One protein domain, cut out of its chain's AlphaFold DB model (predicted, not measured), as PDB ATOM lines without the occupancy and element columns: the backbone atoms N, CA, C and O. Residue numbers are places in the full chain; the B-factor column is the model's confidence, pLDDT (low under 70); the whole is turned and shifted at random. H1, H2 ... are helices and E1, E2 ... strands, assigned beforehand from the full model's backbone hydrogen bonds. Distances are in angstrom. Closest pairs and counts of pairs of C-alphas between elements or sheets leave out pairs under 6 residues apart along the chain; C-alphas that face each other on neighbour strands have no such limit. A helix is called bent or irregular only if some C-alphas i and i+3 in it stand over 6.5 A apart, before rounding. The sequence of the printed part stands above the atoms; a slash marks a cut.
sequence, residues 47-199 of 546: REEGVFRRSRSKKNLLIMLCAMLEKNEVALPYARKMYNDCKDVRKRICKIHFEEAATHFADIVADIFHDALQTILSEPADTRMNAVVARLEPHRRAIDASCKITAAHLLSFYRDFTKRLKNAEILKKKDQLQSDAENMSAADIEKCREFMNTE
ATOM      1  N   ARG A  47     159.375 106.926  56.513       92.38
ATOM      2  CA  ARG A  47     159.861 108.108  57.246       92.38
ATOM      3  C   ARG A  47     161.385 108.074  57.352       92.38
ATOM      4  O   ARG A  47     162.017 107.070  57.007       92.38
ATOM      5  N   GLU A  48     161.964 109.147  57.863       90.81
ATOM      6  CA  GLU A  48     163.382 109.208  58.219       90.81
ATOM      7  C   GLU A  48     163.701 108.279  59.400       90.81
ATOM      8  O   GLU A  48     162.850 108.017  60.257       90.81
ATOM      9  N   GLU A  49     164.932 107.763  59.465       86.38
ATOM     10  CA  GLU A  49     165.343 106.768  60.468       86.38
ATOM     11  C   GLU A  49     165.140 107.254  61.918       86.38
ATOM     12  O   GLU A  49     164.733 106.459  62.770       86.38
ATOM     13  N   GLY A  50     165.300 108.558  62.173       87.94
ATOM     14  CA  GLY A  50     165.075 109.183  63.483       87.94
ATOM     15  C   GLY A  50     163.623 109.140  63.977       87.94
ATOM     16  O   GLY A  50     163.367 109.265  65.174       87.94
ATOM     17  N   VAL A  51     162.659 108.890  63.084       91.81
ATOM     18  CA  VAL A  51     161.224 108.838  63.414       91.81
ATOM     19  C   VAL A  51     160.775 107.416  63.777       91.81
ATOM     20  O   VAL A  51     159.597 107.179  64.044       91.81
ATOM     21  N   PHE A  52     161.685 106.439  63.810       92.62
ATOM     22  CA  PHE A  52     161.360 105.061  64.176       92.62
ATOM     23  C   PHE A  52     161.818 104.685  65.569       92.62
ATOM     24  O   PHE A  52     162.901 105.020  66.040       92.62
ATOM     25  N   ARG A  53     161.010 103.839  66.194       90.50
ATOM     26  CA  ARG A  53     161.352 103.107  67.392       90.50
ATOM     27  C   ARG A  53     161.488 101.628  67.078       90.50
ATOM     28  O   ARG A  53     160.675 101.025  66.376       90.50
ATOM     29  N   ARG A  54     162.516 101.020  67.661       90.00
ATOM     30  CA  ARG A  54     162.630  99.567  67.759       90.00
ATOM     31  C   ARG A  54     162.083  99.153  69.117       90.00
ATOM     32  O   ARG A  54     162.522  99.680  70.142       90.00
ATOM     33  N   SER A  55     161.126  98.228  69.131       88.38
ATOM     34  CA  SER A  55     160.735  97.601  70.391       88.38
ATOM     35  C   SER A  55     161.930  96.813  70.927       88.38
ATOM     36  O   SER A  55     162.504  95.990  70.212       88.38
ATOM     37  N   ARG A  56     162.335  97.086  72.173       86.50
ATOM     38  CA  ARG A  56     163.479  96.411  72.808       86.50
ATOM     39  C   ARG A  56     163.158  94.968  73.193       86.50
ATOM     40  O   ARG A  56     164.068  94.153  73.300       86.50
ATOM     41  N   SER A  57     161.878  94.653  73.390       93.31
ATOM     42  CA  SER A  57     161.430  93.333  73.824       93.31
ATOM     43  C   SER A  57     160.121  92.929  73.141       93.31
ATOM     44  O   SER A  57     159.275  93.769  72.813       93.31
ATOM     45  N   LYS A  58     159.917  91.616  72.978       95.31
ATOM     46  CA  LYS A  58     158.629  91.056  72.539       95.31
ATOM     47  C   LYS A  58     157.480  91.423  73.487       95.31
ATOM     48  O   LYS A  58     156.346  91.560  73.054       95.31
ATOM     49  N   LYS A  59     157.781  91.634  74.773       96.31
ATOM     50  CA  LYS A  59     156.798  92.020  75.793       96.31
ATOM     51  C   LYS A  59     156.341  93.468  75.609       96.31
ATOM     52  O   LYS A  59     155.147  93.712  75.643       96.31
ATOM     53  N   ASN A  60     157.247  94.397  75.301       95.19
ATOM     54  CA  ASN A  60     156.890  95.794  75.020       95.19
ATOM     55  C   ASN A  60     156.025  95.901  73.758       95.19
ATOM     56  O   ASN A  60     155.077  96.677  73.731       95.19
ATOM     57  N   LEU A  61     156.326  95.092  72.737       95.94
ATOM     58  CA  LEU A  61     155.492  94.997  71.538       95.94
ATOM     59  C   LEU A  61     154.086  94.480  71.879       95.94
ATOM     60  O   LEU A  61     153.103  95.018  71.377       95.94
ATOM     61  N   LEU A  62     153.999  93.453  72.728       97.56
ATOM     62  CA  LEU A  62     152.723  92.884  73.155       97.56
ATOM     63  C   LEU A  62     151.893  93.892  73.957       97.56
ATOM     64  O   LEU A  62     150.713  94.040  73.673       97.56
ATOM     65  N   ILE A  63     152.507  94.611  74.901       97.56
ATOM     66  CA  ILE A  63     151.848  95.654  75.707       97.56
ATOM     67  C   ILE A  63     151.280  96.751  74.801       97.56
ATOM     68  O   ILE A  63     150.101  97.073  74.901       97.56
ATOM     69  N   MET A  64     152.092  97.252  73.864       97.12
ATOM     70  CA  MET A  64     151.680  98.257  72.879       97.12
ATOM     71  C   MET A  64     150.463  97.789  72.067       97.12
ATOM     72  O   MET A  64     149.488  98.517  71.923       97.12
ATOM     73  N   LEU A  65     150.498  96.550  71.564       97.88
ATOM     74  CA  LEU A  65     149.386  95.948  70.825       97.88
ATOM     75  C   LEU A  65     148.126  95.752  71.673       97.88
ATOM     76  O   LEU A  65     147.032  95.941  71.155       97.88
ATOM     77  N   CYS A  66     148.267  95.375  72.946       98.44
ATOM     78  CA  CYS A  66     147.124  95.227  73.848       98.44
ATOM     79  C   CYS A  66     146.439  96.579  74.087       98.44
ATOM     80  O   CYS A  66     145.222  96.645  73.980       98.44
ATOM     81  N   ALA A  67     147.209  97.651  74.308       97.75
ATOM     82  CA  ALA A  67     146.662  98.997  74.490       97.75
ATOM     83  C   ALA A  67     145.893  99.494  73.248       97.75
ATOM     84  O   ALA A  67     144.790 100.017  73.364       97.75
ATOM     85  N   MET A  68     146.427  99.269  72.040       97.44
ATOM     86  CA  MET A  68     145.731  99.651  70.798       97.44
ATOM     87  C   MET A  68     144.497  98.784  70.501       97.44
ATOM     88  O   MET A  68     143.538  99.267  69.900       97.44
ATOM     89  N   LEU A  69     144.507  97.506  70.905       97.88
ATOM     90  CA  LEU A  69     143.325  96.642  70.809       97.88
ATOM     91  C   LEU A  69     142.216  97.097  71.747       97.88
ATOM     92  O   LEU A  69     141.057  97.086  71.351       97.88
ATOM     93  N   GLU A  70     142.566  97.483  72.971       97.69
ATOM     94  CA  GLU A  70     141.600  97.939  73.966       97.69
ATOM     95  C   GLU A  70     140.846  99.190  73.493       97.69
ATOM     96  O   GLU A  70     139.630  99.281  73.643       97.69
ATOM     97  N   LYS A  71     141.545 100.106  72.814       96.94
ATOM     98  CA  LYS A  71     140.926 101.287  72.199       96.94
ATOM     99  C   LYS A  71     140.191 100.995  70.877       96.94
ATOM    100  O   LYS A  71     139.568 101.883  70.307       96.94
ATOM    101  N   ASN A  72     140.227  99.758  70.379       96.81
ATOM    102  CA  ASN A  72     139.682  99.364  69.074       96.81
ATOM    103  C   ASN A  72     140.305 100.103  67.869       96.81
ATOM    104  O   ASN A  72     139.702 100.159  66.800       96.81
ATOM    105  N   GLU A  73     141.527 100.631  67.998       96.50
ATOM    106  CA  GLU A  73     142.266 101.224  66.866       96.50
ATOM    107  C   GLU A  73     142.818 100.151  65.921       96.50
ATOM    108  O   GLU A  73     143.098 100.399  64.749       96.50
ATOM    109  N   VAL A  74     142.969  98.928  66.432       96.75
ATOM    110  CA  VAL A  74     143.477  97.780  65.689       96.75
ATOM    111  C   VAL A  74     142.522  96.611  65.807       96.75
ATOM    112  O   VAL A  74     142.106  96.248  66.899       96.75
ATOM    113  N   ALA A  75     142.248  95.935  64.692       97.81
ATOM    114  CA  ALA A  75     141.515  94.676  64.714       97.81
ATOM    115  C   ALA A  75     142.387  93.524  65.250       97.81
ATOM    116  O   ALA A  75     143.553  93.371  64.870       97.81
ATOM    117  N   LEU A  76     141.801  92.634  66.059       98.19
ATOM    118  CA  LEU A  76     142.495  91.481  66.649       98.19
ATOM    119  C   LEU A  76     143.291  90.619  65.641       98.19
ATOM    120  O   LEU A  76     144.443  90.286  65.939       98.19
ATOM    121  N   PRO A  77     142.768  90.277  64.441       98.25
ATOM    122  CA  PRO A  77     143.539  89.514  63.457       98.25
ATOM    123  C   PRO A  77     144.812  90.241  63.003       98.25
ATOM    124  O   PRO A  77     145.859  89.613  62.832       98.25
ATOM    125  N   TYR A  78     144.740  91.568  62.858       97.62
ATOM    126  CA  TYR A  78     145.881  92.393  62.472       97.62
ATOM    127  C   TYR A  78     146.924  92.459  63.589       97.62
ATOM    128  O   TYR A  78     148.100  92.208  63.331       97.62
ATOM    129  N   ALA A  79     146.498  92.690  64.835       97.81
ATOM    130  CA  ALA A  79     147.390  92.684  65.996       97.81
ATOM    131  C   ALA A  79     148.140  91.349  66.137       97.81
ATOM    132  O   ALA A  79     149.359  91.339  66.321       97.81
ATOM    133  N   ARG A  80     147.441  90.215  65.979       98.19
ATOM    134  CA  ARG A  80     148.047  88.876  66.037       98.19
ATOM    135  C   ARG A  80     149.079  88.666  64.931       98.19
ATOM    136  O   ARG A  80     150.186  88.199  65.204       98.19
ATOM    137  N   LYS A  81     148.737  89.020  63.688       96.44
ATOM    138  CA  LYS A  81     149.666  88.940  62.553       96.44
ATOM    139  C   LYS A  81     150.902  89.803  62.805       96.44
ATOM    140  O   LYS A  81     152.025  89.326  62.686       96.44
ATOM    141  N   MET A  82     150.698  91.048  63.223       95.75
ATOM    142  CA  MET A  82     151.782  91.986  63.486       95.75
ATOM    143  C   MET A  82     152.698  91.516  64.617       95.75
ATOM    144  O   MET A  82     153.917  91.639  64.499       95.75
ATOM    145  N   TYR A  83     152.136  90.951  65.688       97.06
ATOM    146  CA  TYR A  83     152.920  90.360  66.766       97.06
ATOM    147  C   TYR A  83     153.818  89.236  66.247       97.06
ATOM    148  O   TYR A  83     155.024  89.263  66.475       97.06
ATOM    149  N   ASN A  84     153.257  88.289  65.492       95.88
ATOM    150  CA  ASN A  84     154.015  87.166  64.941       95.88
ATOM    151  C   ASN A  84     155.108  87.614  63.961       95.88
ATOM    152  O   ASN A  84     156.227  87.120  64.046       95.88
ATOM    153  N   ASP A  85     154.835  88.607  63.115       92.69
ATOM    154  CA  ASP A  85     155.818  89.154  62.169       92.69
ATOM    155  C   ASP A  85     156.985  89.893  62.859       92.69
ATOM    156  O   ASP A  85     158.048  90.096  62.258       92.69
ATOM    157  N   CYS A  86     156.777  90.364  64.094       93.88
ATOM    158  CA  CYS A  86     157.688  91.278  64.789       93.88
ATOM    159  C   CYS A  86     158.266  90.729  66.103       93.88
ATOM    160  O   CYS A  86     159.114  91.392  66.700       93.88
ATOM    161  N   LYS A  87     157.827  89.563  66.593       93.44
ATOM    162  CA  LYS A  87     158.309  89.014  67.873       93.44
ATOM    163  C   LYS A  87     159.733  88.459  67.782       93.44
ATOM    164  O   LYS A  87     160.489  88.616  68.737       93.44
ATOM    165  N   ASP A  88     160.093  87.889  66.631       90.69
ATOM    166  CA  ASP A  88     161.404  87.261  66.395       90.69
ATOM    167  C   ASP A  88     162.380  88.196  65.669       90.69
ATOM    168  O   ASP A  88     163.593  88.007  65.699       90.69
ATOM    169  N   VAL A  89     161.863  89.258  65.048       88.50
ATOM    170  CA  VAL A  89     162.669  90.254  64.341       88.50
ATOM    171  C   VAL A  89     162.390  91.620  64.936       88.50
ATOM    172  O   VAL A  89     161.244  92.053  64.974       88.50
ATOM    173  N   ARG A  90     163.436  92.353  65.332       79.88
ATOM    174  CA  ARG A  90     163.312  93.747  65.793       79.88
ATOM    175  C   ARG A  90     162.817  94.643  64.651       79.88
ATOM    176  O   ARG A  90     163.609  95.249  63.931       79.88
ATOM    177  N   LYS A  91     161.499  94.714  64.458       85.06
ATOM    178  CA  LYS A  91     160.875  95.579  63.453       85.06
ATOM    179  C   LYS A  91     160.758  97.011  63.973       85.06
ATOM    180  O   LYS A  91     160.723  97.276  65.177       85.06
ATOM    181  N   ARG A  92     160.733  97.944  63.022       90.62
ATOM    182  CA  ARG A  92     160.594  99.380  63.262       90.62
ATOM    183  C   ARG A  92     159.116  99.765  63.281       90.62
ATOM    184  O   ARG A  92     158.375  99.461  62.349       90.62
ATOM    185  N   ILE A  93     158.716 100.462  64.334       94.38
ATOM    186  CA  ILE A  93     157.403 101.092  64.502       94.38
ATOM    187  C   ILE A  93     157.654 102.597  64.516       94.38
ATOM    188  O   ILE A  93     158.670 103.026  65.052       94.38
ATOM    189  N   CYS A  94     156.820 103.414  63.875       95.19
ATOM    190  CA  CYS A  94     157.072 104.854  63.884       95.19
ATOM    191  C   CYS A  94     156.767 105.428  65.274       95.19
ATOM    192  O   CYS A  94     156.001 104.852  66.047       95.19
ATOM    193  N   LYS A  95     157.391 106.563  65.585       94.56
ATOM    194  CA  LYS A  95     157.254 107.274  66.856       94.56
ATOM    195  C   LYS A  95     155.789 107.596  67.167       94.56
ATOM    196  O   LYS A  95     155.384 107.374  68.295       94.56
ATOM    197  N   ILE A  96     155.005 107.947  66.145       94.38
ATOM    198  CA  ILE A  96     153.568 108.251  66.254       94.38
ATOM    199  C   ILE A  96     152.780 107.071  66.843       94.38
ATOM    200  O   ILE A  96     152.210 107.227  67.910       94.38
ATOM    201  N   HIS A  97     152.813 105.875  66.236       95.75
ATOM    202  CA  HIS A  97     152.073 104.718  66.785       95.75
ATOM    203  C   HIS A  97     152.572 104.299  68.165       95.75
ATOM    204  O   HIS A  97     151.814 103.770  68.970       95.75
ATOM    205  N   PHE A  98     153.866 104.489  68.436       94.75
ATOM    206  CA  PHE A  98     154.364 104.224  69.774       94.75
ATOM    207  C   PHE A  98     153.764 105.208  70.785       94.75
ATOM    208  O   PHE A  98     153.349 104.787  71.857       94.75
ATOM    209  N   GLU A  99     153.781 106.505  70.472       93.94
ATOM    210  CA  GLU A  99     153.245 107.561  71.333       93.94
ATOM    211  C   GLU A  99     151.748 107.380  71.547       93.94
ATOM    212  O   GLU A  99     151.313 107.399  72.685       93.94
ATOM    213  N   GLU A 100     150.998 107.093  70.488       95.81
ATOM    214  CA  GLU A 100     149.569 106.786  70.538       95.81
ATOM    215  C   GLU A 100     149.275 105.608  71.475       95.81
ATOM    216  O   GLU A 100     148.557 105.766  72.461       95.81
ATOM    217  N   ALA A 101     149.927 104.460  71.268       96.44
ATOM    218  CA  ALA A 101     149.756 103.299  72.139       96.44
ATOM    219  C   ALA A 101     150.159 103.572  73.596       96.44
ATOM    220  O   ALA A 101     149.595 102.991  74.523       96.44
ATOM    221  N   ALA A 102     151.168 104.414  73.810       95.00
ATOM    222  CA  ALA A 102     151.651 104.731  75.141       95.00
ATOM    223  C   ALA A 102     150.776 105.767  75.864       95.00
ATOM    224  O   ALA A 102     150.625 105.660  77.079       95.00
ATOM    225  N   THR A 103     150.157 106.697  75.135       94.69
ATOM    226  CA  THR A 103     149.100 107.576  75.651       94.69
ATOM    227  C   THR A 103     147.901 106.746  76.093       94.69
ATOM    228  O   THR A 103     147.508 106.856  77.245       94.69
ATOM    229  N   HIS A 104     147.420 105.806  75.269       96.19
ATOM    230  CA  HIS A 104     146.298 104.938  75.672       96.19
ATOM    231  C   HIS A 104     146.655 104.078  76.876       96.19
ATOM    232  O   HIS A 104     145.844 103.873  77.771       96.19
ATOM    233  N   PHE A 105     147.894 103.588  76.928       95.81
ATOM    234  CA  PHE A 105     148.378 102.881  78.105       95.81
ATOM    235  C   PHE A 105     148.373 103.774  79.357       95.81
ATOM    236  O   PHE A 105     148.024 103.306  80.438       95.81
ATOM    237  N   ALA A 106     148.745 105.050  79.230       94.25
ATOM    238  CA  ALA A 106     148.676 106.004  80.330       94.25
ATOM    239  C   ALA A 106     147.231 106.291  80.757       94.25
ATOM    240  O   ALA A 106     146.994 106.371  81.958       94.25
ATOM    241  N   ASP A 107     146.286 106.360  79.819       94.75
ATOM    242  CA  ASP A 107     144.857 106.519  80.111       94.75
ATOM    243  C   ASP A 107     144.310 105.302  80.871       94.75
ATOM    244  O   ASP A 107     143.667 105.457  81.901       94.75
ATOM    245  N   ILE A 108     144.673 104.079  80.465       95.19
ATOM    246  CA  ILE A 108     144.306 102.844  81.185       95.19
ATOM    247  C   ILE A 108     144.829 102.865  82.629       95.19
ATOM    248  O   ILE A 108     144.127 102.471  83.565       95.19
ATOM    249  N   VAL A 109     146.077 103.305  82.815       93.31
ATOM    250  CA  VAL A 109     146.665 103.482  84.147       93.31
ATOM    251  C   VAL A 109     145.910 104.571  84.910       93.31
ATOM    252  O   VAL A 109     145.590 104.369  86.074       93.31
ATOM    253  N   ALA A 110     145.595 105.702  84.281       91.69
ATOM    254  CA  ALA A 110     144.880 106.799  84.917       91.69
ATOM    255  C   ALA A 110     143.473 106.386  85.365       91.69
ATOM    256  O   ALA A 110     143.138 106.654  86.511       91.69
ATOM    257  N   ASP A 111     142.707 105.676  84.536       92.94
ATOM    258  CA  ASP A 111     141.374 105.156  84.867       92.94
ATOM    259  C   ASP A 111     141.412 104.287  86.130       92.94
ATOM    260  O   ASP A 111     140.715 104.545  87.109       92.94
ATOM    261  N   ILE A 112     142.296 103.280  86.139       91.44
ATOM    262  CA  ILE A 112     142.430 102.344  87.264       91.44
ATOM    263  C   ILE A 112     142.871 103.083  88.529       91.44
ATOM    264  O   ILE A 112     142.434 102.766  89.635       91.44
ATOM    265  N   PHE A 113     143.763 104.064  88.386       87.19
ATOM    266  CA  PHE A 113     144.278 104.811  89.524       87.19
ATOM    267  C   PHE A 113     143.276 105.859  90.012       87.19
ATOM    268  O   PHE A 113     143.260 106.140  91.205       87.19
ATOM    269  N   HIS A 114     142.433 106.417  89.143       86.25
ATOM    270  CA  HIS A 114     141.386 107.355  89.532       86.25
ATOM    271  C   HIS A 114     140.329 106.657  90.397       86.25
ATOM    272  O   HIS A 114     139.998 107.158  91.473       86.25
ATOM    273  N   ASP A 115     139.919 105.449  90.005       76.06
ATOM    274  CA  ASP A 115     139.035 104.595  90.808       76.06
ATOM    275  C   ASP A 115     139.699 104.171  92.133       76.06
ATOM    276  O   ASP A 115     139.062 104.122  93.188       76.06
ATOM    277  N   ALA A 116     141.013 103.925  92.117       62.75
ATOM    278  CA  ALA A 116     141.767 103.566  93.318       62.75
ATOM    279  C   ALA A 116     142.008 104.751  94.270       62.75
ATOM    280  O   ALA A 116     142.119 104.547  95.474       62.75
ATOM    281  N   LEU A 117     142.052 105.996  93.782       59.75
ATOM    282  CA  LEU A 117     142.173 107.179  94.644       59.75
ATOM    283  C   LEU A 117     140.931 107.380  95.528       59.75
ATOM    284  O   LEU A 117     141.060 107.906  96.633       59.75
ATOM    285  N   GLN A 118     139.760 106.902  95.091       60.50
ATOM    286  CA  GLN A 118     138.563 106.798  95.940       60.50
ATOM    287  C   GLN A 118     138.727 105.718  97.023       60.50
ATOM    288  O   GLN A 118     138.161 105.818  98.110       60.50
ATOM    289  N   THR A 119     139.554 104.710  96.747       57.03
ATOM    290  CA  THR A 119     139.750 103.515  97.571       57.03
ATOM    291  C   THR A 119     141.163 103.497  98.169       57.03
ATOM    292  O   THR A 119     141.921 102.556  97.999       57.03
ATOM    293  N   ILE A 120     141.496 104.547  98.926       48.00
ATOM    294  CA  ILE A 120     142.580 104.596  99.927       48.00
ATOM    295  C   ILE A 120     144.018 104.551  99.350       48.00
ATOM    296  O   ILE A 120     144.516 103.548  98.851       48.00
ATOM    297  N   LEU A 121     144.751 105.649  99.575       59.72
ATOM    298  CA  LEU A 121     146.172 105.927  99.274       59.72
ATOM    299  C   LEU A 121     147.218 104.933  99.847       59.72
ATOM    300  O   LEU A 121     148.408 105.244  99.870       59.72
ATOM    301  N   SER A 122     146.809 103.754 100.310       71.25
ATOM    302  CA  SER A 122     147.657 102.791 101.022       71.25
ATOM    303  C   SER A 122     148.111 101.604 100.171       71.25
ATOM    304  O   SER A 122     148.940 100.822 100.634       71.25
ATOM    305  N   GLU A 123     147.599 101.427  98.950       79.00
ATOM    306  CA  GLU A 123     148.017 100.278  98.143       79.00
ATOM    307  C   GLU A 123     149.420 100.456  97.528       79.00
ATOM    308  O   GLU A 123     149.749 101.531  97.011       79.00
ATOM    309  N   PRO A 124     150.257  99.403  97.516       84.38
ATOM    310  CA  PRO A 124     151.511  99.386  96.772       84.38
ATOM    311  C   PRO A 124     151.298  99.579  95.263       84.38
ATOM    312  O   PRO A 124     150.304  99.130  94.689       84.38
ATOM    313  N   ALA A 125     152.272 100.197  94.589       81.19
ATOM    314  CA  ALA A 125     152.232 100.396  93.137       81.19
ATOM    315  C   ALA A 125     152.101  99.077  92.348       81.19
ATOM    316  O   ALA A 125     151.456  99.051  91.299       81.19
ATOM    317  N   ASP A 126     152.660  97.984  92.872       85.19
ATOM    318  CA  ASP A 126     152.572  96.657  92.261       85.19
ATOM    319  C   ASP A 126     151.139  96.119  92.241       85.19
ATOM    320  O   ASP A 126     150.714  95.549  91.237       85.19
ATOM    321  N   THR A 127     150.362  96.360  93.303       89.12
ATOM    322  CA  THR A 127     148.951  95.953  93.381       89.12
ATOM    323  C   THR A 127     148.126  96.651  92.304       89.12
ATOM    324  O   THR A 127     147.424  95.992  91.537       89.12
ATOM    325  N   ARG A 128     148.298  97.968  92.147       88.69
ATOM    326  CA  ARG A 128     147.606  98.734  91.099       88.69
ATOM    327  C   ARG A 128     148.018  98.301  89.698       88.69
ATOM    328  O   ARG A 128     147.181  98.161  88.810       88.69
ATOM    329  N   MET A 129     149.303  98.033  89.483       93.94
ATOM    330  CA  MET A 129     149.770  97.574  88.178       93.94
ATOM    331  C   MET A 129     149.284  96.150  87.858       93.94
ATOM    332  O   MET A 129     149.064  95.835  86.692       93.94
ATOM    333  N   ASN A 130     149.036  95.303  88.864       95.06
ATOM    334  CA  ASN A 130     148.377  94.011  88.662       95.06
ATOM    335  C   ASN A 130     146.925  94.163  88.178       95.06
ATOM    336  O   ASN A 130     146.486  93.353  87.363       95.06
ATOM    337  N   ALA A 131     146.205  95.213  88.588       95.38
ATOM    338  CA  ALA A 131     144.891  95.522  88.018       95.38
ATOM    339  C   ALA A 131     144.994  95.895  86.526       95.38
ATOM    340  O   ALA A 131     144.196  95.426  85.715       95.38
ATOM    341  N   VAL A 132     146.040  96.632  86.129       96.62
ATOM    342  CA  VAL A 132     146.328  96.912  84.708       96.62
ATOM    343  C   VAL A 132     146.657  95.620  83.949       96.62
ATOM    344  O   VAL A 132     146.163  95.409  82.842       96.62
ATOM    345  N   VAL A 133     147.445  94.713  84.544       97.62
ATOM    346  CA  VAL A 133     147.703  93.382  83.958       97.62
ATOM    347  C   VAL A 133     146.391  92.631  83.746       97.62
ATOM    348  O   VAL A 133     146.182  92.095  82.660       97.62
ATOM    349  N   ALA A 134     145.503  92.614  84.742       97.38
ATOM    350  CA  ALA A 134     144.208  91.948  84.646       97.38
ATOM    351  C   ALA A 134     143.325  92.544  83.535       97.38
ATOM    352  O   ALA A 134     142.695  91.783  82.801       97.38
ATOM    353  N   ARG A 135     143.336  93.872  83.357       97.56
ATOM    354  CA  ARG A 135     142.603  94.575  82.288       97.56
ATOM    355  C   ARG A 135     143.126  94.226  80.890       97.56
ATOM    356  O   ARG A 135     142.338  93.944  79.995       97.56
ATOM    357  N   LEU A 136     144.447  94.133  80.716       97.94
ATOM    358  CA  LEU A 136     145.073  93.775  79.431       97.94
ATOM    359  C   LEU A 136     145.074  92.263  79.130       97.94
ATOM    360  O   LEU A 136     145.348  91.848  78.000       97.94
ATOM    361  N   GLU A 137     144.786  91.421  80.120       98.12
ATOM    362  CA  GLU A 137     144.893  89.962  80.034       98.12
ATOM    363  C   GLU A 137     144.031  89.317  78.924       98.12
ATOM    364  O   GLU A 137     144.547  88.428  78.230       98.12
ATOM    365  N   PRO A 138     142.769  89.732  78.675       98.44
ATOM    366  CA  PRO A 138     141.971  89.194  77.570       98.44
ATOM    367  C   PRO A 138     142.623  89.448  76.203       98.44
ATOM    368  O   PRO A 138     142.731  88.529  75.385       98.44
ATOM    369  N   HIS A 139     143.134  90.664  75.975       98.50
ATOM    370  CA  HIS A 139     143.820  91.042  74.736       98.50
ATOM    371  C   HIS A 139     145.144  90.289  74.575       98.50
ATOM    372  O   HIS A 139     145.440  89.768  73.495       98.50
ATOM    373  N   ARG A 140     145.904  90.144  75.668       98.19
ATOM    374  CA  ARG A 140     147.142  89.358  75.702       98.19
ATOM    375  C   ARG A 140     146.896  87.913  75.277       98.19
ATOM    376  O   ARG A 140     147.577  87.434  74.374       98.19
ATOM    377  N   ARG A 141     145.922  87.226  75.892       98.31
ATOM    378  CA  ARG A 141     145.575  85.832  75.546       98.31
ATOM    379  C   ARG A 141     145.145  85.697  74.092       98.31
ATOM    380  O   ARG A 141     145.493  84.710  73.449       98.31
ATOM    381  N   ALA A 142     144.413  86.684  73.581       98.38
ATOM    382  CA  ALA A 142     143.929  86.687  72.209       98.38
ATOM    383  C   ALA A 142     145.056  86.868  71.170       98.38
ATOM    384  O   ALA A 142     144.947  86.339  70.057       98.38
ATOM    385  N   ILE A 143     146.134  87.584  71.513       98.31
ATOM    386  CA  ILE A 143     147.328  87.725  70.664       98.31
ATOM    387  C   ILE A 143     148.264  86.520  70.822       98.31
ATOM    388  O   ILE A 143     148.569  85.856  69.832       98.31
ATOM    389  N   ASP A 144     148.730  86.259  72.044       98.31
ATOM    390  CA  ASP A 144     149.674  85.191  72.372       98.31
ATOM    391  C   ASP A 144     149.466  84.704  73.814       98.31
ATOM    392  O   ASP A 144     149.977  85.274  74.785       98.31
ATOM    393  N   ALA A 145     148.751  83.585  73.946       98.00
ATOM    394  CA  ALA A 145     148.493  82.939  75.226       98.00
ATOM    395  C   ALA A 145     149.774  82.498  75.959       98.00
ATOM    396  O   ALA A 145     149.773  82.481  77.193       98.00
ATOM    397  N   SER A 146     150.866  82.211  75.241       97.69
ATOM    398  CA  SER A 146     152.122  81.716  75.821       97.69
ATOM    399  C   SER A 146     152.947  82.812  76.505       97.69
ATOM    400  O   SER A 146     153.685  82.547  77.458       97.69
ATOM    401  N   CYS A 147     152.813  84.065  76.061       97.31
ATOM    402  CA  CYS A 147     153.617  85.171  76.567       97.31
ATOM    403  C   CYS A 147     152.966  85.817  77.796       97.31
ATOM    404  O   CYS A 147     151.971  86.524  77.672       97.31
ATOM    405  N   LYS A 148     153.555  85.634  78.985       97.25
ATOM    406  CA  LYS A 148     153.085  86.256  80.237       97.25
ATOM    407  C   LYS A 148     153.541  87.719  80.353       97.25
ATOM    408  O   LYS A 148     154.732  88.011  80.214       97.25
ATOM    409  N   ILE A 149     152.599  88.617  80.645       97.88
ATOM    410  CA  ILE A 149     152.856  90.011  81.040       97.88
ATOM    411  C   ILE A 149     152.769  90.082  82.569       97.88
ATOM    412  O   ILE A 149     151.944  89.407  83.172       97.88
ATOM    413  N   THR A 150     153.649  90.861  83.195       97.31
ATOM    414  CA  THR A 150     153.680  91.056  84.656       97.31
ATOM    415  C   THR A 150     153.720  92.551  84.958       97.31
ATOM    416  O   THR A 150     154.095  93.331  84.077       97.31
ATOM    417  N   ALA A 151     153.398  92.946  86.193       96.94
ATOM    418  CA  ALA A 151     153.467  94.338  86.645       96.94
ATOM    419  C   ALA A 151     154.830  94.992  86.352       96.94
ATOM    420  O   ALA A 151     154.886  96.102  85.829       96.94
ATOM    421  N   ALA A 152     155.932  94.264  86.561       96.19
ATOM    422  CA  ALA A 152     157.281  94.745  86.258       96.19
ATOM    423  C   ALA A 152     157.481  95.110  84.772       96.19
ATOM    424  O   ALA A 152     158.138  96.101  84.454       96.19
ATOM    425  N   HIS A 153     156.890  94.348  83.843       96.56
ATOM    426  CA  HIS A 153     156.970  94.667  82.412       96.56
ATOM    427  C   HIS A 153     156.183  95.932  82.065       96.56
ATOM    428  O   HIS A 153     156.660  96.744  81.273       96.56
ATOM    429  N   LEU A 154     155.008  96.110  82.673       96.50
ATOM    430  CA  LEU A 154     154.192  97.311  82.500       96.50
ATOM    431  C   LEU A 154     154.886  98.548  83.077       96.50
ATOM    432  O   LEU A 154     154.987  99.563  82.394       96.50
ATOM    433  N   LEU A 155     155.461  98.444  84.279       94.00
ATOM    434  CA  LEU A 155     156.261  99.511  84.890       94.00
ATOM    435  C   LEU A 155     157.471  99.875  84.028       94.00
ATOM    436  O   LEU A 155     157.749 101.055  83.826       94.00
ATOM    437  N   SER A 156     158.178  98.883  83.479       94.31
ATOM    438  CA  SER A 156     159.301  99.122  82.565       94.31
ATOM    439  C   SER A 156     158.859  99.866  81.300       94.31
ATOM    440  O   SER A 156     159.499 100.843  80.903       94.31
ATOM    441  N   PHE A 157     157.737  99.455  80.701       94.62
ATOM    442  CA  PHE A 157     157.149 100.125  79.542       94.62
ATOM    443  C   PHE A 157     156.742 101.572  79.869       94.62
ATOM    444  O   PHE A 157     157.119 102.494  79.145       94.62
ATOM    445  N   TYR A 158     156.060 101.782  80.996       93.75
ATOM    446  CA  TYR A 158     155.630 103.098  81.472       93.75
ATOM    447  C   TYR A 158     156.810 104.036  81.766       93.75
ATOM    448  O   TYR A 158     156.798 105.207  81.385       93.75
ATOM    449  N   ARG A 159     157.882 103.525  82.387       92.00
ATOM    450  CA  ARG A 159     159.120 104.283  82.641       92.00
ATOM    451  C   ARG A 159     159.822 104.686  81.338       92.00
ATOM    452  O   ARG A 159     160.246 105.832  81.202       92.00
ATOM    453  N   ASP A 160     159.924 103.784  80.359       90.00
ATOM    454  CA  ASP A 160     160.521 104.087  79.042       90.00
ATOM    455  C   ASP A 160     159.664 105.087  78.240       90.00
ATOM    456  O   ASP A 160     160.192 105.865  77.445       90.00
ATOM    457  N   PHE A 161     158.347 105.110  78.450       89.75
ATOM    458  CA  PHE A 161     157.461 106.129  77.885       89.75
ATOM    459  C   PHE A 161     157.631 107.497  78.560       89.75
ATOM    460  O   PHE A 161     157.968 108.475  77.892       89.75
ATOM    461  N   THR A 162     157.477 107.566  79.882       88.81
ATOM    462  CA  THR A 162     157.549 108.822  80.650       88.81
ATOM    463  C   THR A 162     158.909 109.505  80.532       88.81
ATOM    464  O   THR A 162     158.968 110.720  80.349       88.81
ATOM    465  N   LYS A 163     160.014 108.744  80.536       90.25
ATOM    466  CA  LYS A 163     161.361 109.286  80.281       90.25
ATOM    467  C   LYS A 163     161.432 110.027  78.943       90.25
ATOM    468  O   LYS A 163     162.106 111.046  78.832       90.25
ATOM    469  N   ARG A 164     160.734 109.535  77.918       84.06
ATOM    470  CA  ARG A 164     160.753 110.135  76.579       84.06
ATOM    471  C   ARG A 164     159.836 111.333  76.451       84.06
ATOM    472  O   ARG A 164     160.229 112.265  75.764       84.06
ATOM    473  N   LEU A 165     158.677 111.321  77.108       84.44
ATOM    474  CA  LEU A 165     157.833 112.511  77.191       84.44
ATOM    475  C   LEU A 165     158.604 113.667  77.826       84.44
ATOM    476  O   LEU A 165     158.711 114.724  77.216       84.44
ATOM    477  N   LYS A 166     159.271 113.419  78.963       90.00
ATOM    478  CA  LYS A 166     160.137 114.416  79.610       90.00
ATOM    479  C   LYS A 166     161.232 114.917  78.666       90.00
ATOM    480  O   LYS A 166     161.424 116.119  78.531       90.00
ATOM    481  N   ASN A 167     161.915 114.017  77.958       87.44
ATOM    482  CA  ASN A 167     162.945 114.416  76.995       87.44
ATOM    483  C   ASN A 167     162.375 115.228  75.818       87.44
ATOM    484  O   ASN A 167     163.031 116.157  75.354       87.44
ATOM    485  N   ALA A 168     161.177 114.894  75.331       85.00
ATOM    486  CA  ALA A 168     160.513 115.622  74.254       85.00
ATOM    487  C   ALA A 168     160.058 117.017  74.703       85.00
ATOM    488  O   ALA A 168     160.199 117.971  73.947       85.00
ATOM    489  N   GLU A 169     159.561 117.156  75.932       88.56
ATOM    490  CA  GLU A 169     159.235 118.453  76.533       88.56
ATOM    491  C   GLU A 169     160.480 119.317  76.736       88.56
ATOM    492  O   GLU A 169     160.453 120.505  76.431       88.56
ATOM    493  N   ILE A 170     161.588 118.724  77.198       90.94
ATOM    494  CA  ILE A 170     162.869 119.428  77.335       90.94
ATOM    495  C   ILE A 170     163.362 119.910  75.969       90.94
ATOM    496  O   ILE A 170     163.817 121.044  75.868       90.94
ATOM    497  N   LEU A 171     163.259 119.083  74.923       87.69
ATOM    498  CA  LEU A 171     163.669 119.475  73.574       87.69
ATOM    499  C   LEU A 171     162.807 120.630  73.045       87.69
ATOM    500  O   LEU A 171     163.357 121.642  72.644       87.69
ATOM    501  N   LYS A 172     161.477 120.545  73.182       90.62
ATOM    502  CA  LYS A 172     160.567 121.641  72.808       90.62
ATOM    503  C   LYS A 172     160.874 122.941  73.552       90.62
ATOM    504  O   LYS A 172     160.838 124.007  72.953       90.62
ATOM    505  N   LYS A 173     161.179 122.864  74.854       93.69
ATOM    506  CA  LYS A 173     161.583 124.038  75.641       93.69
ATOM    507  C   LYS A 173     162.914 124.613  75.164       93.69
ATOM    508  O   LYS A 173     163.055 125.825  75.157       93.69
ATOM    509  N   LYS A 174     163.874 123.773  74.768       91.75
ATOM    510  CA  LYS A 174     165.150 124.233  74.203       91.75
ATOM    511  C   LYS A 174     164.956 124.924  72.858       91.75
ATOM    512  O   LYS A 174     165.505 126.000  72.685       91.75
ATOM    513  N   ASP A 175     164.148 124.346  71.974       90.88
ATOM    514  CA  ASP A 175     163.852 124.937  70.666       90.88
ATOM    515  C   ASP A 175     163.134 126.288  70.835       90.88
ATOM    516  O   ASP A 175     163.502 127.262  70.186       90.88
ATOM    517  N   GLN A 176     162.185 126.378  71.780       92.75
ATOM    518  CA  GLN A 176     161.516 127.636  72.126       92.75
ATOM    519  C   GLN A 176     162.497 128.671  72.692       92.75
ATOM    520  O   GLN A 176     162.518 129.808  72.236       92.75
ATOM    521  N   LEU A 177     163.345 128.279  73.650       91.12
ATOM    522  CA  LEU A 177     164.361 129.169  74.219       91.12
ATOM    523  C   LEU A 177     165.372 129.629  73.167       91.12
ATOM    524  O   LEU A 177     165.851 130.753  73.248       91.12
ATOM    525  N   GLN A 178     165.695 128.784  72.187       89.88
ATOM    526  CA  GLN A 178     166.569 129.153  71.081       89.88
ATOM    527  C   GLN A 178     165.885 130.162  70.152       89.88
ATOM    528  O   GLN A 178     166.483 131.191  69.851       89.88
ATOM    529  N   SER A 179     164.621 129.933  69.778       91.62
ATOM    530  CA  SER A 179     163.866 130.909  68.984       91.62
ATOM    531  C   SER A 179     163.649 132.229  69.727       91.62
ATOM    532  O   SER A 179     163.665 133.292  69.114       91.62
ATOM    533  N   ASP A 180     163.477 132.191  71.049       91.50
ATOM    534  CA  ASP A 180     163.335 133.397  71.866       91.50
ATOM    535  C   ASP A 180     164.680 134.135  71.975       91.50
ATOM    536  O   ASP A 180     164.721 135.358  71.856       91.50
ATOM    537  N   ALA A 181     165.791 133.403  72.118       87.31
ATOM    538  CA  ALA A 181     167.139 133.969  72.161       87.31
ATOM    539  C   ALA A 181     167.544 134.647  70.842       87.31
ATOM    540  O   ALA A 181     168.178 135.697  70.878       87.31
ATOM    541  N   GLU A 182     167.146 134.098  69.691       90.00
ATOM    542  CA  GLU A 182     167.370 134.714  68.371       90.00
ATOM    543  C   GLU A 182     166.604 136.038  68.198       90.00
ATOM    544  O   GLU A 182     167.005 136.891  67.406       90.00
ATOM    545  N   ASN A 183     165.542 136.245  68.982       88.00
ATOM    546  CA  ASN A 183     164.736 137.466  68.985       88.00
ATOM    547  C   ASN A 183     165.071 138.424  70.146       88.00
ATOM    548  O   ASN A 183     164.525 139.527  70.211       88.00
ATOM    549  N   MET A 184     165.955 138.029  71.068       85.62
ATOM    550  CA  MET A 184     166.333 138.821  72.237       85.62
ATOM    551  C   MET A 184     167.571 139.680  71.973       85.62
ATOM    552  O   MET A 184     168.534 139.258  71.333       85.62
ATOM    553  N   SER A 185     167.578 140.902  72.515       89.75
ATOM    554  CA  SER A 185     168.759 141.762  72.445       89.75
ATOM    555  C   SER A 185     169.910 141.172  73.271       89.75
ATOM    556  O   SER A 185     169.687 140.464  74.254       89.75
ATOM    557  N   ALA A 186     171.158 141.508  72.930       83.00
ATOM    558  CA  ALA A 186     172.332 141.045  73.679       83.00
ATOM    559  C   ALA A 186     172.269 141.373  75.189       83.00
ATOM    560  O   ALA A 186     172.822 140.634  76.001       83.00
ATOM    561  N   ALA A 187     171.562 142.444  75.574       84.00
ATOM    562  CA  ALA A 187     171.343 142.805  76.974       84.00
ATOM    563  C   ALA A 187     170.359 141.857  77.686       84.00
ATOM    564  O   ALA A 187     170.525 141.563  78.870       84.00
ATOM    565  N   ASP A 188     169.360 141.343  76.968       84.25
ATOM    566  CA  ASP A 188     168.375 140.408  77.512       84.25
ATOM    567  C   ASP A 188     168.957 138.990  77.630       84.25
ATOM    568  O   ASP A 188     168.635 138.261  78.571       84.25
ATOM    569  N   ILE A 189     169.877 138.618  76.731       79.88
ATOM    570  CA  ILE A 189     170.593 137.332  76.766       79.88
ATOM    571  C   ILE A 189     171.403 137.179  78.066       79.88
ATOM    572  O   ILE A 189     171.370 136.114  78.689       79.88
ATOM    573  N   GLU A 190     172.082 138.237  78.527       84.06
ATOM    574  CA  GLU A 190     172.860 138.189  79.777       84.06
ATOM    575  C   GLU A 190     171.946 138.016  81.004       84.06
ATOM    576  O   GLU A 190     172.229 137.221  81.901       84.06
ATOM    577  N   LYS A 191     170.778 138.668  80.994       86.25
ATOM    578  CA  LYS A 191     169.782 138.575  82.071       86.25
ATOM    579  C   LYS A 191     169.123 137.191  82.148       86.25
ATOM    580  O   LYS A 191     168.857 136.686  83.239       86.25
ATOM    581  N   CYS A 192     168.901 136.537  81.006       72.81
ATOM    582  CA  CYS A 192     168.397 135.162  80.961       72.81
ATOM    583  C   CYS A 192     169.438 134.121  81.396       72.81
ATOM    584  O   CYS A 192     169.067 133.110  82.001       72.81
ATOM    585  N   ARG A 193     170.736 134.361  81.161       81.75
ATOM    586  CA  ARG A 193     171.813 133.487  81.656       81.75
ATOM    587  C   ARG A 193     171.846 133.445  83.189       81.75
ATOM    588  O   ARG A 193     171.991 132.365  83.762       81.75
ATOM    589  N   GLU A 194     171.646 134.580  83.861       84.62
ATOM    590  CA  GLU A 194     171.539 134.634  85.330       84.62
ATOM    591  C   GLU A 194     170.313 133.864  85.863       84.62
ATOM    592  O   GLU A 194     170.396 133.190  86.895       84.62
ATOM    593  N   PHE A 195     169.196 133.887  85.127       77.88
ATOM    594  CA  PHE A 195     167.961 133.193  85.500       77.88
ATOM    595  C   PHE A 195     168.053 131.661  85.340       77.88
ATOM    596  O   PHE A 195     167.690 130.906  86.239       77.88
ATOM    597  N   MET A 196     168.629 131.166  84.240       70.81
ATOM    598  CA  MET A 196     168.796 129.718  84.013       70.81
ATOM    599  C   MET A 196     169.735 129.058  85.038       70.81
ATOM    600  O   MET A 196     169.518 127.909  85.442       70.81
ATOM    601  N   ASN A 197     170.742 129.797  85.510       72.44
ATOM    602  CA  ASN A 197     171.649 129.346  86.567       72.44
ATOM    603  C   ASN A 197     170.974 129.278  87.949       72.44
ATOM    604  O   ASN A 197     171.441 128.544  88.819       72.44
ATOM    605  N   THR A 198     169.865 129.994  88.157       71.56
ATOM    606  CA  THR A 198     169.093 129.968  89.409       71.56
ATOM    607  C   THR A 198     167.929 128.970  89.367       71.56
ATOM    608  O   THR A 198     167.650 128.312  90.370       71.56
ATOM    609  N   GLU A 199     167.289 128.772  88.210       50.78
ATOM    610  CA  GLU A 199     166.086 127.933  88.075       50.78
ATOM    611  C   GLU A 199     166.373 126.437  87.830       50.78
ATOM    612  O   GLU A 199     165.550 125.573  88.152       50.78
TER     613      GLU A 199
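This is residues 47 to 199 of the 546 residues of an uncharacterized protein of Haemonchus contortus (UniProt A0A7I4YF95). Picture a body of crossed helices, H1 to H4 with residues 151 to 161 of H5, from which H5 runs out as one long arm; H6 folds back from the arm's far end. Within the body H1 and H2 make a helical hairpin, and a tiny antiparallel sheet of two strands, E1 and E2, sits at the beginning of H3. The printed part has 153 residues, with six named helices and two named strands in the order E1 H1 H2 E2 H3 H4 H5 H6; the class is mostly helix. The whole is loose, with a radius of gyration of the C-alphas of 20.0 A, and flat, spanning 64 by 45 by 23 A.

Start at E1, residues 52 to 54, the antiparallel neighbour of E2, residues 92 to 94; find N 53 and O 93 within hydrogen-bond range at 2.7 A. Next come H1, residues 58 to 70, and H2, residues 76 to 87, a helical hairpin whose helices touch and run opposite ways at a shallow tilt of 14 degrees; their closest C-alphas, of Lys 58 and Lys 87, are 5.1 A apart. H3, residues 95 to 118, touches H1 with residues 98 to 105 alone, the closest C-alphas being those of Met 64 and Ala 101, 5.4 A apart; at 70.3 degrees they are only just about perpendicular. H4, residues 125 to 144, is irregular, with C-alphas 135 and 138 7.2 A apart and a kink of 53 degrees near residue 138. It touches H3 with residues 128 to 132 alone, closest at the C-alphas of Val 109 and Val 132, 6.6 A, and H2 with residues 142 to 144 alone, closest at those of Arg 80 and Ile 143, 4.8 A. H5, residues 151 to 183, touches H4 with residues 151 to 155 alone, closest at the C-alphas of Met 129 and Ala 151, 5.1 A. H6, residues 186 to 199, is close to but not clearly touching H5; the closest C-alphas, of Ala 181 and Ile 189, are 6.7 A apart. Every O i to N i+4 pair is within hydrogen-bond range in H1 and H2, against 19 of 20 in H3, 14 of 16 in H4, 27 of 29 in H5 and 8 of 10 in H6.

Find C-alpha 52, where E1 begins, at (161.360, 105.061, 64.176). H3 runs 34.6 A from C-alpha 95 at (157.254, 107.274, 66.856), and H4 25.9 A. H5 runs 47.9 A to C-alpha 183 at (164.736, 137.466, 68.985), and H6 20.4 A.

The C-alphas farthest apart, of Ala 145 and Ala 187, are 64.1 A apart. Residues 166 to 176 of H5 and 193 to 199 of H6 stand free. The printed part has no cut and no long link. Look for pLDDT under 70 at residues 116 to 121 and residue 199.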